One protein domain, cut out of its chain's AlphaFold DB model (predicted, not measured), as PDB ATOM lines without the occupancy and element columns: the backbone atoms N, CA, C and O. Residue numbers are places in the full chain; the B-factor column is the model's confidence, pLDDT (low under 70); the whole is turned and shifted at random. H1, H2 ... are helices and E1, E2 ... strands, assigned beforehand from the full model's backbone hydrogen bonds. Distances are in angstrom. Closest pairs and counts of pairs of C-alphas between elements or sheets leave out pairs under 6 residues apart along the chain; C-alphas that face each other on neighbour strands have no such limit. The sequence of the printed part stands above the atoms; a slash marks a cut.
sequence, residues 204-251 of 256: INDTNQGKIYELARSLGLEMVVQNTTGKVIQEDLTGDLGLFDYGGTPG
ATOM      1  N   ILE A 204      -7.332 -40.920   6.180       87.12
ATOM      2  CA  ILE A 204      -8.516 -40.251   5.644       87.12
ATOM      3  C   ILE A 204      -9.682 -41.243   5.669       87.12
ATOM      4  O   ILE A 204      -9.458 -42.445   5.550       87.12
ATOM      5  N   ASN A 205     -10.920 -40.773   5.807       85.75
ATOM      6  CA  ASN A 205     -12.104 -41.633   5.706       85.75
ATOM      7  C   ASN A 205     -13.122 -41.101   4.688       85.75
ATOM      8  O   ASN A 205     -13.171 -39.915   4.370       85.75
ATOM      9  N   ASP A 206     -13.947 -41.994   4.167       85.25
ATOM     10  CA  ASP A 206     -14.968 -41.681   3.166       85.25
ATOM     11  C   ASP A 206     -16.252 -41.082   3.770       85.25
ATOM     12  O   ASP A 206     -17.017 -40.430   3.064       85.25
ATOM     13  N   THR A 207     -16.468 -41.245   5.078       85.44
ATOM     14  CA  THR A 207     -17.729 -40.896   5.746       85.44
ATOM     15  C   THR A 207     -17.806 -39.415   6.136       85.44
ATOM     16  O   THR A 207     -18.779 -38.736   5.818       85.44
ATOM     17  N   ASN A 208     -16.789 -38.881   6.819       88.69
ATOM     18  CA  ASN A 208     -16.733 -37.480   7.264       88.69
ATOM     19  C   ASN A 208     -15.660 -36.644   6.536       88.69
ATOM     20  O   ASN A 208     -15.649 -35.419   6.653       88.69
ATOM     21  N   GLN A 209     -14.799 -37.285   5.738       88.31
ATOM     22  CA  GLN A 209     -13.737 -36.649   4.947       88.31
ATOM     23  C   GLN A 209     -13.896 -36.911   3.435       88.31
ATOM     24  O   GLN A 209     -12.917 -36.878   2.684       88.31
ATOM     25  N   GLY A 210     -15.139 -37.079   2.962       89.38
ATOM     26  CA  GLY A 210     -15.462 -37.443   1.574       89.38
ATOM     27  C   GLY A 210     -14.764 -36.599   0.499       89.38
ATOM     28  O   GLY A 210     -14.244 -37.150  -0.462       89.38
ATOM     29  N   LYS A 211     -14.620 -35.279   0.694       89.50
ATOM     30  CA  LYS A 211     -13.905 -34.404  -0.263       89.50
ATOM     31  C   LYS A 211     -12.428 -34.766  -0.446       89.50
ATOM     32  O   LYS A 211     -11.900 -34.651  -1.547       89.50
ATOM     33  N   ILE A 212     -11.745 -35.156   0.631       89.00
ATOM     34  CA  ILE A 212     -10.338 -35.571   0.565       89.00
ATOM     35  C   ILE A 212     -10.226 -36.978  -0.017       89.00
ATOM     36  O   ILE A 212      -9.335 -37.223  -0.826       89.00
ATOM     37  N   TYR A 213     -11.158 -37.864   0.326       90.00
ATOM     38  CA  TYR A 213     -11.245 -39.194  -0.270       90.00
ATOM     39  C   TYR A 213     -11.466 -39.134  -1.795       90.00
ATOM     40  O   TYR A 213     -10.743 -39.767  -2.564       90.00
ATOM     41  N   GLU A 214     -12.398 -38.301  -2.262       90.44
ATOM     42  CA  GLU A 214     -12.623 -38.034  -3.689       90.44
ATOM     43  C   GLU A 214     -11.401 -37.414  -4.365       90.44
ATOM     44  O   GLU A 214     -11.043 -37.815  -5.474       90.44
ATOM     45  N   LEU A 215     -10.732 -36.469  -3.699       90.00
ATOM     46  CA  LEU A 215      -9.504 -35.871  -4.213       90.00
ATOM     47  C   LEU A 215      -8.418 -36.936  -4.417       90.00
ATOM     48  O   LEU A 215      -7.840 -36.988  -5.502       90.00
ATOM     49  N   ALA A 216      -8.191 -37.815  -3.436       90.75
ATOM     50  CA  ALA A 216      -7.227 -38.911  -3.544       90.75
ATOM     51  C   ALA A 216      -7.537 -39.829  -4.738       90.75
ATOM     52  O   ALA A 216      -6.650 -40.114  -5.545       90.75
ATOM     53  N   ARG A 217      -8.813 -40.193  -4.924       91.25
ATOM     54  CA  ARG A 217      -9.272 -40.959  -6.096       91.25
ATOM     55  C   ARG A 217      -9.034 -40.223  -7.409       91.25
ATOM     56  O   ARG A 217      -8.570 -40.831  -8.367       91.25
ATOM     57  N   SER A 218      -9.339 -38.928  -7.463       90.62
ATOM     58  CA  SER A 218      -9.166 -38.120  -8.677       90.62
ATOM     59  C   SER A 218      -7.699 -37.965  -9.090       90.62
ATOM     60  O   SER A 218      -7.411 -37.805 -10.272       90.62
ATOM     61  N   LEU A 219      -6.783 -38.044  -8.119       90.81
ATOM     62  CA  LEU A 219      -5.337 -38.028  -8.332       90.81
ATOM     63  C   LEU A 219      -4.765 -39.420  -8.646       90.81
ATOM     64  O   LEU A 219      -3.571 -39.532  -8.906       90.81
ATOM     65  N   GLY A 220      -5.591 -40.472  -8.625       92.69
ATOM     66  CA  GLY A 220      -5.156 -41.846  -8.875       92.69
ATOM     67  C   GLY A 220      -4.243 -42.410  -7.784       92.69
ATOM     68  O   GLY A 220      -3.429 -43.281  -8.076       92.69
ATOM     69  N   LEU A 221      -4.342 -41.906  -6.549       90.25
ATOM     70  CA  LEU A 221      -3.545 -42.410  -5.433       90.25
ATOM     71  C   LEU A 221      -4.041 -43.794  -5.006       90.25
ATOM     72  O   LEU A 221      -5.247 -44.020  -4.870       90.25
ATOM     73  N   GLU A 222      -3.103 -44.706  -4.763       89.69
ATOM     74  CA  GLU A 222      -3.406 -45.993  -4.145       89.69
ATOM     75  C   GLU A 222      -3.821 -45.772  -2.687       89.69
ATOM     76  O   GLU A 222      -3.146 -45.074  -1.930       89.69
ATOM     77  N   MET A 223      -4.953 -46.354  -2.300       87.81
ATOM     78  CA  MET A 223      -5.473 -46.271  -0.939       87.81
ATOM     79  C   MET A 223      -5.496 -47.664  -0.330       87.81
ATOM     80  O   MET A 223      -6.090 -48.584  -0.893       87.81
ATOM     81  N   VAL A 224      -4.893 -47.791   0.847       86.81
ATOM     82  CA  VAL A 224      -4.924 -49.016   1.643       86.81
ATOM     83  C   VAL A 224      -5.980 -48.860   2.728       86.81
ATOM     84  O   VAL A 224      -5.979 -47.884   3.478       86.81
ATOM     85  N   VAL A 225      -6.894 -49.824   2.810       86.69
ATOM     86  CA  VAL A 225      -7.903 -49.856   3.870       86.69
ATOM     87  C   VAL A 225      -7.220 -50.264   5.172       86.69
ATOM     88  O   VAL A 225      -6.571 -51.309   5.233       86.69
ATOM     89  N   GLN A 226      -7.368 -49.445   6.216       84.94
ATOM     90  CA  GLN A 226      -6.909 -49.815   7.549       84.94
ATOM     91  C   GLN A 226      -7.631 -51.091   7.983       84.94
ATOM     92  O   GLN A 226      -8.858 -51.152   7.946       84.94
ATOM     93  N   ASN A 227      -6.885 -52.102   8.425       83.00
ATOM     94  CA  ASN A 227      -7.523 -53.252   9.043       83.00
ATOM     95  C   ASN A 227      -8.108 -52.828  10.399       83.00
ATOM     96  O   ASN A 227      -7.369 -52.561  11.344       83.00
ATOM     97  N   THR A 228      -9.436 -52.753  10.474       84.25
ATOM     98  CA  THR A 228     -10.187 -52.380  11.681       84.25
ATOM     99  C   THR A 228     -10.762 -53.595  12.410       84.25
ATOM    100  O   THR A 228     -11.718 -53.475  13.173       84.25
ATOM    101  N   THR A 229     -10.242 -54.791  12.128       86.88
ATOM    102  CA  THR A 229     -10.708 -56.051  12.716       86.88
ATOM    103  C   THR A 229      -9.529 -56.920  13.148       86.88
ATOM    104  O   THR A 229      -8.440 -56.840  12.581       86.88
ATOM    105  N   GLY A 230      -9.749 -57.777  14.145       87.88
ATOM    106  CA  GLY A 230      -8.731 -58.693  14.661       87.88
ATOM    107  C   GLY A 230      -7.952 -58.137  15.853       87.88
ATOM    108  O   GLY A 230      -8.437 -57.268  16.579       87.88
ATOM    109  N   LYS A 231      -6.757 -58.695  16.072       87.81
ATOM    110  CA  LYS A 231      -5.886 -58.356  17.202       87.81
ATOM    111  C   LYS A 231      -4.886 -57.266  16.818       87.81
ATOM    112  O   LYS A 231      -4.262 -57.340  15.761       87.81
ATOM    113  N   VAL A 232      -4.713 -56.289  17.698       88.00
ATOM    114  CA  VAL A 232      -3.610 -55.329  17.694       88.00
ATOM    115  C   VAL A 232      -2.456 -55.942  18.479       88.00
ATOM    116  O   VAL A 232      -2.671 -56.486  19.562       88.00
ATOM    117  N   ILE A 233      -1.252 -55.861  17.914       88.88
ATOM    118  CA  ILE A 233      -0.003 -56.236  18.579       88.88
ATOM    119  C   ILE A 233       0.674 -54.944  19.024       88.88
ATOM    120  O   ILE A 233       0.861 -54.040  18.210       88.88
ATOM    121  N   GLN A 234       1.039 -54.865  20.296       86.81
ATOM    122  CA  GLN A 234       1.850 -53.789  20.845       86.81
ATOM    123  C   GLN A 234       3.119 -54.385  21.437       86.81
ATOM    124  O   GLN A 234       3.041 -55.348  22.187       86.81
ATOM    125  N   GLU A 235       4.259 -53.789  21.118       88.56
ATOM    126  CA  GLU A 235       5.519 -54.013  21.820       88.56
ATOM    127  C   GLU A 235       5.750 -52.815  22.741       88.56
ATOM    128  O   GLU A 235       5.615 -51.663  22.308       88.56
ATOM    129  N   ASP A 236       5.999 -53.066  24.020       84.69
ATOM    130  CA  ASP A 236       6.349 -52.010  24.964       84.69
ATOM    131  C   ASP A 236       7.858 -51.702  24.953       84.69
ATOM    132  O   ASP A 236       8.619 -52.167  24.105       84.69
ATOM    133  N   LEU A 237       8.307 -50.859  25.887       84.38
ATOM    134  CA  LEU A 237       9.712 -50.456  25.964       84.38
ATOM    135  C   LEU A 237      10.637 -51.560  26.504       84.38
ATOM    136  O   LEU A 237      11.856 -51.410  26.392       84.38
ATOM    137  N   THR A 238      10.099 -52.630  27.099       89.31
ATOM    138  CA  THR A 238      10.873 -53.790  27.569       89.31
ATOM    139  C   THR A 238      10.983 -54.880  26.505       89.31
ATOM    140  O   THR A 238      11.806 -55.785  26.656       89.31
ATOM    141  N   GLY A 239      10.250 -54.744  25.394       88.06
ATOM    142  CA  GLY A 239      10.189 -55.724  24.309       88.06
ATOM    143  C   GLY A 239       9.093 -56.771  24.514       88.06
ATOM    144  O   GLY A 239       9.064 -57.778  23.801       88.06
ATOM    145  N   ASP A 240       8.198 -56.562  25.482       87.94
ATOM    146  CA  ASP A 240       7.099 -57.476  25.758       87.94
ATOM    147  C   ASP A 240       5.933 -57.217  24.798       87.94
ATOM    148  O   ASP A 240       5.544 -56.080  24.516       87.94
ATOM    149  N   LEU A 241       5.370 -58.308  24.271       88.81
ATOM    150  CA  LEU A 241       4.291 -58.260  23.290       88.81
ATOM    151  C   LEU A 241       2.921 -58.417  23.957       88.81
ATOM    152  O   LEU A 241       2.582 -59.474  24.490       88.81
ATOM    153  N   GLY A 242       2.092 -57.383  23.839       86.75
ATOM    154  CA  GLY A 242       0.681 -57.379  24.208       86.75
ATOM    155  C   GLY A 242      -0.235 -57.587  23.001       86.75
ATOM    156  O   GLY A 242      -0.011 -57.037  21.922       86.75
ATOM    157  N   LEU A 243      -1.308 -58.358  23.195       89.12
ATOM    158  CA  LEU A 243      -2.359 -58.598  22.201       89.12
ATOM    159  C   LEU A 243      -3.714 -58.156  22.756       89.12
ATOM    160  O   LEU A 243      -4.144 -58.637  23.802       89.12
ATOM    161  N   PHE A 244      -4.428 -57.302  22.029       88.31
ATOM    162  CA  PHE A 244      -5.786 -56.873  22.386       88.31
ATOM    163  C   PHE A 244      -6.655 -56.712  21.137       88.31
ATOM    164  O   PHE A 244      -6.146 -56.674  20.022       88.31
ATOM    165  N   ASP A 245      -7.978 -56.691  21.290       89.81
ATOM    166  CA  ASP A 245      -8.882 -56.504  20.149       89.81
ATOM    167  C   ASP A 245      -8.819 -55.067  19.616       89.81
ATOM    168  O   ASP A 245      -8.697 -54.114  20.386       89.81
ATOM    169  N   TYR A 246      -8.920 -54.901  18.294       84.44
ATOM    170  CA  TYR A 246      -8.992 -53.577  17.674       84.44
ATOM    171  C   TYR A 246     -10.147 -52.754  18.268       84.44
ATOM    172  O   TYR A 246     -11.280 -53.225  18.358       84.44
ATOM    173  N   GLY A 247      -9.854 -51.516  18.674       84.19
ATOM    174  CA  GLY A 247     -10.790 -50.641  19.393       84.19
ATOM    175  C   GLY A 247     -10.794 -50.825  20.916       84.19
ATOM    176  O   GLY A 247     -11.420 -50.030  21.614       84.19
ATOM    177  N   GLY A 248     -10.089 -51.831  21.438       83.81
ATOM    178  CA  GLY A 248      -9.817 -51.993  22.862       83.81
ATOM    179  C   GLY A 248      -8.596 -51.199  23.328       83.81
ATOM    180  O   GLY A 248      -7.836 -50.651  22.529       83.81
ATOM    181  N   THR A 249      -8.397 -51.160  24.641       79.19
ATOM    182  CA  THR A 249      -7.167 -50.667  25.269       79.19
ATOM    183  C   THR A 249      -6.291 -51.844  25.696       79.19
ATOM    184  O   THR A 249      -6.838 -52.866  26.122       79.19
ATOM    185  N   PRO A 250      -4.954 -51.714  25.638       77.00
ATOM    186  CA  PRO A 250      -4.051 -52.687  26.243       77.00
ATOM    187  C   PRO A 250      -4.425 -52.893  27.714       77.00
ATOM    188  O   PRO A 250      -4.734 -51.925  28.415       77.00
ATOM    189  N   GLY A 251      -4.432 -54.143  28.179       69.88
ATOM    190  CA  GLY A 251      -4.576 -54.417  29.605       69.88
ATOM    191  C   GLY A 251      -3.364 -53.849  30.335       69.88
ATOM    192  O   GLY A 251      -2.239 -54.214  30.011       69.88
TER     193      GLY A 251
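This is residues 204 to 251 of the 256 residues of the protein "Amino_oxidase domain-containing protein" of Exophiala aquamarina CBS 119918 (UniProt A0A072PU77). With little regular structure, the printed part is a dumbbell-like rod: one short helix, H1, at one end, a two-stranded hairpin, E1 and E2, at the other, and a long stretch, residues 219 to 230, strung between them. The 48 printed residues hold H1, E1 and E2 in that order, a mixed class with 19 residues in named elements. The whole is extended, radius of gyration of the C-alphas 15.8 A, spanning 44 by 19 by 16 A.

H1, residues 210 to 218, begins at C-alpha (-15.462, -37.443, 1.574) and is 12.0 A long. E1, residues 231 to 235, measures 13.0 A. E2, residues 241 to 245, measures 13.7 A and ends at C-alpha (-8.882, -56.504, 20.149).

In H1 every O i to N i+4 pair is within hydrogen-bond range. H1 and E2 are apart. E1 and E2 form an antiparallel hairpin at 153 degrees; N 232 and O 244 are 2.8 A apart, within hydrogen-bond range.

The farthest C-alphas, of Ser 218 and Thr 238, are 44.3 A apart. The printed part has no cut. The link from H1 to E1 is long. Residue 251 is under pLDDT 70.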